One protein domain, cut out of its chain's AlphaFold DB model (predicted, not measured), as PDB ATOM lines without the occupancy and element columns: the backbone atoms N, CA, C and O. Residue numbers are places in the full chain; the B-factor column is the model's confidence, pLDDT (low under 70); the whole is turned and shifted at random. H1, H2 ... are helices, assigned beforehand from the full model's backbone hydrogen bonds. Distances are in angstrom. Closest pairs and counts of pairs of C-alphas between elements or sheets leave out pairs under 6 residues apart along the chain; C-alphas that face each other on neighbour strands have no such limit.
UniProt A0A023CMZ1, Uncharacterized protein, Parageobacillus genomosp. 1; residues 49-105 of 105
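What this domain is: This is residues 49 to 105 of the 105 residues of an uncharacterized protein of Parageobacillus genomosp. 1 (UniProt A0A023CMZ1). Two helices of very unequal length meet near their ends and make a corner, a lopsided V with the short H1 as one arm and the long H2 as the other. H2 makes the longest axis, and its residues 72 to 102 stick out with the chain's end at residues 103 to 105. The printed part has 57 residues with two named helices, H1 then H2, and no named strand; its class is all helix. It is extended, with a radius of gyration of the C-alphas of 20.4 A, and its C-alphas span 64 by 26 by 8 A.

Where its parts are: The printed part begins at Lys 49, with C-alpha at (-48.878, -23.997, 56.768). H1 is residues 52 to 62, 15.6 A from first to last C-alpha, beginning at C-alpha 52 at (-45.117, -32.553, 55.538). H2 is residues 67 to 102, 53.3 A from first to last C-alpha, ending at C-alpha 102 at (-58.833, -27.491, 6.216).

How they stand to each other: H1 and H2 touch, with 5 pairs of C-alphas within 8 A. H2 touches H1 with residues 67 to 70 alone. The closest C-alphas of the two are those of Leu 61 and Arg 67, 4.5 A apart. Their lines stand at a steep tilt of 55 degrees, and they run opposite ways. The centres are 27.5 A apart. In H1 and H2 every O i to N i+4 pair is within hydrogen-bond range.

The domain as a whole: The two C-alphas farthest apart, those of Asp 63 and Leu 105, are 63.9 A from each other. Residues 49 to 56, of which 52 to 56 belong to H1, stand free, and so do residues 72 to 105, of which 72 to 102 belong to H2. The link from H1 to H2, 4 residues, is tight. The printed part has no cut, and Leu 105 is the chain's last residue. The mean pLDDT of the printed part is 74.8; residues 49 to 64 and 102 to 105 are under 70.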
ATOM      1  N   LYS A  49     -48.656 -22.596  56.375       55.88
ATOM      2  CA  LYS A  49     -48.878 -23.997  56.768       55.88
ATOM      3  C   LYS A  49     -47.748 -24.810  56.147       55.88
ATOM      4  O   LYS A  49     -47.735 -24.982  54.931       55.88
ATOM      5  N   GLU A  50     -46.787 -25.232  56.955       54.62
ATOM      6  CA  GLU A  50     -45.742 -26.133  56.487       54.62
ATOM      7  C   GLU A  50     -46.378 -27.481  56.161       54.62
ATOM      8  O   GLU A  50     -47.005 -28.120  57.007       54.62
ATOM      9  N   ASP A  51     -46.291 -27.868  54.891       64.06
ATOM     10  CA  ASP A  51     -46.687 -29.200  54.456       64.06
ATOM     11  C   ASP A  51     -45.633 -30.209  54.938       64.06
ATOM     12  O   ASP A  51     -44.454 -29.881  55.083       64.06
ATOM     13  N   ILE A  52     -46.025 -31.463  55.144       63.47
ATOM     14  CA  ILE A  52     -45.117 -32.553  55.538       63.47
ATOM     15  C   ILE A  52     -43.948 -32.654  54.542       63.47
ATOM     16  O   ILE A  52     -42.809 -32.935  54.916       63.47
ATOM     17  N   ASN A  53     -44.217 -32.349  53.270       64.56
ATOM     18  CA  ASN A  53     -43.209 -32.265  52.219       64.56
ATOM     19  C   ASN A  53     -42.166 -31.163  52.453       64.56
ATOM     20  O   ASN A  53     -41.001 -31.376  52.126       64.56
ATOM     21  N   ASP A  54     -42.554 -30.012  53.008       63.06
ATOM     22  CA  ASP A  54     -41.629 -28.914  53.309       63.06
ATOM     23  C   ASP A  54     -40.670 -29.323  54.438       63.06
ATOM     24  O   ASP A  54     -39.459 -29.154  54.297       63.06
ATOM     25  N   VAL A  55     -41.188 -29.981  55.483       63.44
ATOM     26  CA  VAL A  55     -40.392 -30.485  56.616       63.44
ATOM     27  C   VAL A  55     -39.398 -31.557  56.170       63.44
ATOM     28  O   VAL A  55     -38.211 -31.485  56.488       63.44
ATOM     29  N   LEU A  56     -39.843 -32.544  55.385       64.19
ATOM     30  CA  LEU A  56     -38.947 -33.580  54.857       64.19
ATOM     31  C   LEU A  56     -37.857 -32.959  53.981       64.19
ATOM     32  O   LEU A  56     -36.681 -33.298  54.103       64.19
ATOM     33  N   ARG A  57     -38.226 -32.011  53.120       64.88
ATOM     34  CA  ARG A  57     -37.282 -31.340  52.232       64.88
ATOM     35  C   ARG A  57     -36.245 -30.543  53.014       64.88
ATOM     36  O   ARG A  57     -35.077 -30.584  52.648       64.88
ATOM     37  N   GLU A  58     -36.634 -29.865  54.087       64.19
ATOM     38  CA  GLU A  58     -35.713 -29.116  54.942       64.19
ATOM     39  C   GLU A  58     -34.752 -30.034  55.710       64.19
ATOM     40  O   GLU A  58     -33.550 -29.768  55.755       64.19
ATOM     41  N   VAL A  59     -35.243 -31.158  56.234       62.12
ATOM     42  CA  VAL A  59     -34.411 -32.164  56.912       62.12
ATOM     43  C   VAL A  59     -33.387 -32.768  55.944       62.12
ATOM     44  O   VAL A  59     -32.190 -32.763  56.230       62.12
ATOM     45  N   PHE A  60     -33.819 -33.214  54.762       64.31
ATOM     46  CA  PHE A  60     -32.923 -33.850  53.790       64.31
ATOM     47  C   PHE A  60     -32.014 -32.867  53.032       64.31
ATOM     48  O   PHE A  60     -31.006 -33.288  52.464       64.31
ATOM     49  N   LEU A  61     -32.341 -31.571  52.993       62.56
ATOM     50  CA  LEU A  61     -31.456 -30.538  52.438       62.56
ATOM     51  C   LEU A  61     -30.394 -30.068  53.436       62.56
ATOM     52  O   LEU A  61     -29.320 -29.644  53.001       62.56
ATOM     53  N   ASN A  62     -30.681 -30.125  54.738       64.94
ATOM     54  CA  ASN A  62     -29.725 -29.775  55.788       64.94
ATOM     55  C   ASN A  62     -28.705 -30.888  56.064       64.94
ATOM     56  O   ASN A  62     -27.606 -30.596  56.535       64.94
ATOM     57  N   ASP A  63     -29.027 -32.140  55.737       66.31
ATOM     58  CA  ASP A  63     -28.066 -33.240  55.782       66.31
ATOM     59  C   ASP A  63     -27.192 -33.256  54.511       66.31
ATOM     60  O   ASP A  63     -27.660 -33.354  53.372       66.31
ATOM     61  N   HIS A  64     -25.878 -33.133  54.717       63.91
ATOM     62  CA  HIS A  64     -24.863 -33.039  53.664       63.91
ATOM     63  C   HIS A  64     -24.834 -34.270  52.748       63.91
ATOM     64  O   HIS A  64     -24.445 -34.158  51.584       63.91
ATOM     65  N   SER A  65     -25.245 -35.429  53.266       72.25
ATOM     66  CA  SER A  65     -25.232 -36.704  52.547       72.25
ATOM     67  C   SER A  65     -26.421 -36.862  51.592       72.25
ATOM     68  O   SER A  65     -26.268 -37.382  50.486       72.25
ATOM     69  N   THR A  66     -27.598 -36.355  51.966       71.12
ATOM     70  CA  THR A  66     -28.846 -36.499  51.198       71.12
ATOM     71  C   THR A  66     -29.142 -35.308  50.295       71.12
ATOM     72  O   THR A  66     -29.868 -35.438  49.305       71.12
ATOM     73  N   ARG A  67     -28.531 -34.152  50.566       74.56
ATOM     74  CA  ARG A  67     -28.685 -32.928  49.773       74.56
ATOM     75  C   ARG A  67     -28.454 -33.119  48.261       74.56
ATOM     76  O   ARG A  67     -29.274 -32.609  47.492       74.56
ATOM     77  N   PRO A  68     -27.419 -33.844  47.784       74.19
ATOM     78  CA  PRO A  68     -27.212 -34.050  46.348       74.19
ATOM     79  C   PRO A  68     -28.352 -34.840  45.696       74.19
ATOM     80  O   PRO A  68     -28.757 -34.521  44.578       74.19
ATOM     81  N   LEU A  69     -28.906 -35.827  46.407       74.81
ATOM     82  CA  LEU A  69     -30.005 -36.668  45.926       74.81
ATOM     83  C   LEU A  69     -31.291 -35.856  45.771       74.81
ATOM     84  O   LEU A  69     -31.943 -35.918  44.728       74.81
ATOM     85  N   VAL A  70     -31.619 -35.032  46.769       74.69
ATOM     86  CA  VAL A  70     -32.797 -34.153  46.723       74.69
ATOM     87  C   VAL A  70     -32.672 -33.132  45.593       74.69
ATOM     88  O   VAL A  70     -33.618 -32.929  44.833       74.69
ATOM     89  N   ILE A  71     -31.500 -32.510  45.431       80.50
ATOM     90  CA  ILE A  71     -31.250 -31.565  44.333       80.50
ATOM     91  C   ILE A  71     -31.363 -32.267  42.972       80.50
ATOM     92  O   ILE A  71     -31.972 -31.715  42.054       80.50
ATOM     93  N   GLY A  72     -30.822 -33.480  42.844       80.31
ATOM     94  CA  GLY A  72     -30.932 -34.293  41.632       80.31
ATOM     95  C   GLY A  72     -32.383 -34.597  41.266       80.31
ATOM     96  O   GLY A  72     -32.802 -34.337  40.137       80.31
ATOM     97  N   LEU A  73     -33.180 -35.046  42.237       81.75
ATOM     98  CA  LEU A  73     -34.599 -35.346  42.047       81.75
ATOM     99  C   LEU A  73     -35.392 -34.114  41.588       81.75
ATOM    100  O   LEU A  73     -36.210 -34.196  40.671       81.75
ATOM    101  N   LEU A  74     -35.128 -32.952  42.189       81.75
ATOM    102  CA  LEU A  74     -35.784 -31.697  41.820       81.75
ATOM    103  C   LEU A  74     -35.438 -31.257  40.397       81.75
ATOM    104  O   LEU A  74     -36.331 -30.842  39.659       81.75
ATOM    105  N   ARG A  75     -34.166 -31.371  40.000       85.06
ATOM    106  CA  ARG A  75     -33.720 -31.060  38.633       85.06
ATOM    107  C   ARG A  75     -34.353 -31.996  37.612       85.06
ATOM    108  O   ARG A  75     -34.852 -31.523  36.597       85.06
ATOM    109  N   MET A  76     -34.393 -33.295  37.903       87.25
ATOM    110  CA  MET A  76     -35.022 -34.286  37.028       87.25
ATOM    111  C   MET A  76     -36.513 -33.994  36.838       87.25
ATOM    112  O   MET A  76     -37.009 -33.987  35.716       87.25
ATOM    113  N   ARG A  77     -37.224 -33.682  37.927       86.75
ATOM    114  CA  ARG A  77     -38.641 -33.308  37.873       86.75
ATOM    115  C   ARG A  77     -38.873 -32.033  37.057       86.75
ATOM    116  O   ARG A  77     -39.852 -31.967  36.319       86.75
ATOM    117  N   ALA A  78     -38.002 -31.032  37.189       85.94
ATOM    118  CA  ALA A  78     -38.089 -29.804  36.402       85.94
ATOM    119  C   ALA A  78     -37.879 -30.076  34.904       85.94
ATOM    120  O   ALA A  78     -38.708 -29.665  34.099       85.94
ATOM    121  N   ALA A  79     -36.845 -30.845  34.551       88.00
ATOM    122  CA  ALA A  79     -36.552 -31.209  33.165       88.00
ATOM    123  C   ALA A  79     -37.685 -32.023  32.517       88.00
ATOM    124  O   ALA A  79     -38.075 -31.751  31.385       88.00
ATOM    125  N   LEU A  80     -38.269 -32.981  33.246       89.69
ATOM    126  CA  LEU A  80     -39.430 -33.743  32.768       89.69
ATOM    127  C   LEU A  80     -40.633 -32.840  32.492       89.69
ATOM    128  O   LEU A  80     -41.327 -33.025  31.495       89.69
ATOM    129  N   LYS A  81     -40.879 -31.856  33.361       89.19
ATOM    130  CA  LYS A  81     -41.981 -30.911  33.182       89.19
ATOM    131  C   LYS A  81     -41.773 -30.031  31.948       89.19
ATOM    132  O   LYS A  81     -42.710 -29.847  31.182       89.19
ATOM    133  N   GLU A  82     -40.555 -29.544  31.735       88.69
ATOM    134  CA  GLU A  82     -40.199 -28.733  30.568       88.69
ATOM    135  C   GLU A  82     -40.354 -29.517  29.258       88.69
ATOM    136  O   GLU A  82     -40.982 -29.035  28.316       88.69
ATOM    137  N   GLN A  83     -39.878 -30.766  29.216       87.12
ATOM    138  CA  GLN A  83     -40.067 -31.634  28.049       87.12
ATOM    139  C   GLN A  83     -41.543 -31.954  27.792       87.12
ATOM    140  O   GLN A  83     -41.979 -31.980  26.641       87.12
ATOM    141  N   TRP A  84     -42.326 -32.164  28.850       86.88
ATOM    142  CA  TRP A  84     -43.761 -32.405  28.735       86.88
ATOM    143  C   TRP A  84     -44.510 -31.189  28.180       86.88
ATOM    144  O   TRP A  84     -45.330 -31.325  27.274       86.88
ATOM    145  N   GLU A  85     -44.207 -29.988  28.673       88.62
ATOM    146  CA  GLU A  85     -44.791 -28.746  28.157       88.62
ATOM    147  C   GLU A  85     -44.388 -28.496  26.697       88.62
ATOM    148  O   GLU A  85     -45.238 -28.137  25.881       88.62
ATOM    149  N   ALA A  86     -43.129 -28.755  26.332       87.50
ATOM    150  CA  ALA A  86     -42.669 -28.665  24.947       87.50
ATOM    151  C   ALA A  86     -43.416 -29.643  24.025       87.50
ATOM    152  O   ALA A  86     -43.854 -29.251  22.943       87.50
ATOM    153  N   TYR A  87     -43.624 -30.885  24.472       86.44
ATOM    154  CA  TYR A  87     -44.403 -31.884  23.741       86.44
ATOM    155  C   TYR A  87     -45.858 -31.442  23.533       86.44
ATOM    156  O   TYR A  87     -46.358 -31.463  22.410       86.44
ATOM    157  N   LEU A  88     -46.529 -30.970  24.588       89.50
ATOM    158  CA  LEU A  88     -47.906 -30.474  24.495       89.50
ATOM    159  C   LEU A  88     -48.032 -29.254  23.573       89.50
ATOM    160  O   LEU A  88     -49.016 -29.125  22.842       89.50
ATOM    161  N   ASN A  89     -47.042 -28.361  23.588       89.12
ATOM    162  CA  ASN A  89     -47.010 -27.203  22.701       89.12
ATOM    163  C   ASN A  89     -46.814 -27.616  21.239       89.12
ATOM    164  O   ASN A  89     -47.507 -27.090  20.368       89.12
ATOM    165  N   ALA A  90     -45.932 -28.581  20.962       86.25
ATOM    166  CA  ALA A  90     -45.755 -29.129  19.619       86.25
ATOM    167  C   ALA A  90     -47.060 -29.745  19.088       86.25
ATOM    168  O   ALA A  90     -47.468 -29.433  17.970       86.25
ATOM    169  N   LEU A  91     -47.766 -30.511  19.927       84.62
ATOM    170  CA  LEU A  91     -49.067 -31.091  19.590       84.62
ATOM    171  C   LEU A  91     -50.110 -30.009  19.246       84.62
ATOM    172  O   LEU A  91     -50.774 -30.080  18.216       84.62
ATOM    173  N   ARG A  92     -50.197 -28.941  20.056       82.88
ATOM    174  CA  ARG A  92     -51.096 -27.798  19.792       82.88
ATOM    175  C   ARG A  92     -50.782 -27.068  18.487       82.88
ATOM    176  O   ARG A  92     -51.695 -26.538  17.852       82.88
ATOM    177  N   HIS A  93     -49.508 -26.973  18.116       75.50
ATOM    178  CA  HIS A  93     -49.101 -26.334  16.870       75.50
ATOM    179  C   HIS A  93     -49.438 -27.189  15.644       75.50
ATOM    180  O   HIS A  93     -49.841 -26.625  14.629       75.50
ATOM    181  N   GLU A  94     -49.320 -28.516  15.729       74.94
ATOM    182  CA  GLU A  94     -49.761 -29.420  14.659       74.94
ATOM    183  C   GLU A  94     -51.276 -29.371  14.449       74.94
ATOM    184  O   GLU A  94     -51.726 -29.260  13.309       74.94
ATOM    185  N   ASP A  95     -52.059 -29.372  15.529       75.75
ATOM    186  CA  ASP A  95     -53.519 -29.276  15.439       75.75
ATOM    187  C   ASP A  95     -53.964 -27.956  14.796       75.75
ATOM    188  O   ASP A  95     -54.830 -27.953  13.923       75.75
ATOM    189  N   ARG A  96     -53.326 -26.830  15.148       71.69
ATOM    190  CA  ARG A  96     -53.602 -25.536  14.500       71.69
ATOM    191  C   ARG A  96     -53.291 -25.538  13.006       71.69
ATOM    192  O   ARG A  96     -54.089 -25.020  12.235       71.69
ATOM    193  N   ARG A  97     -52.167 -26.131  12.590       71.88
ATOM    194  CA  ARG A  97     -51.800 -26.206  11.165       71.88
ATOM    195  C   ARG A  97     -52.801 -27.029  10.360       71.88
ATOM    196  O   ARG A  97     -53.175 -26.614   9.272       71.88
ATOM    197  N   LYS A  98     -53.280 -28.148  10.911       73.50
ATOM    198  CA  LYS A  98     -54.307 -28.975  10.259       73.50
ATOM    199  C   LYS A  98     -55.634 -28.236  10.094       73.50
ATOM    200  O   LYS A  98     -56.287 -28.393   9.070       73.50
ATOM    201  N   VAL A  99     -56.027 -27.424  11.076       74.19
ATOM    202  CA  VAL A  99     -57.237 -26.589  10.980       74.19
ATOM    203  C   VAL A  99     -57.079 -25.514   9.899       74.19
ATOM    204  O   VAL A  99     -57.970 -25.362   9.073       74.19
ATOM    205  N   GLU A 100     -55.931 -24.836   9.837       72.44
ATOM    206  CA  GLU A 100     -55.650 -23.837   8.792       72.44
ATOM    207  C   GLU A 100     -55.569 -24.438   7.376       72.44
ATOM    208  O   GLU A 100     -55.895 -23.763   6.401       72.44
ATOM    209  N   GLU A 101     -55.123 -25.690   7.234       71.31
ATOM    210  CA  GLU A 101     -55.141 -26.411   5.952       71.31
ATOM    211  C   GLU A 101     -56.561 -26.811   5.529       71.31
ATOM    212  O   GLU A 101     -56.880 -26.733   4.345       71.31
ATOM    213  N   LEU A 102     -57.425 -27.180   6.481       69.62
ATOM    214  CA  LEU A 102     -58.833 -27.491   6.216       69.62
ATOM    215  C   LEU A 102     -59.670 -26.246   5.889       69.62
ATOM    216  O   LEU A 102     -60.597 -26.351   5.100       69.62
ATOM    217  N   GLU A 103     -59.345 -25.074   6.449       69.06
ATOM    218  CA  GLU A 103     -60.011 -23.799   6.119       69.06
ATOM    219  C   GLU A 103     -59.608 -23.224   4.747       69.06
ATOM    220  O   GLU A 103     -60.257 -22.304   4.249       69.06
ATOM    221  N   LYS A 104     -58.532 -23.732   4.133       66.06
ATOM    222  CA  LYS A 104     -58.041 -23.301   2.809       66.06
ATOM    223  C   LYS A 104     -58.563 -24.144   1.638       66.06
ATOM    224  O   LYS A 104     -58.241 -23.815   0.495       66.06
ATOM    225  N   LEU A 105     -59.314 -25.211   1.914       54.06
ATOM    226  CA  LEU A 105     -59.995 -26.073   0.937       54.06
ATOM    227  C   LEU A 105     -61.449 -25.632   0.743       54.06
ATOM    228  O   LEU A 105     -61.915 -25.716  -0.415       54.06
TER     229      LEU A 105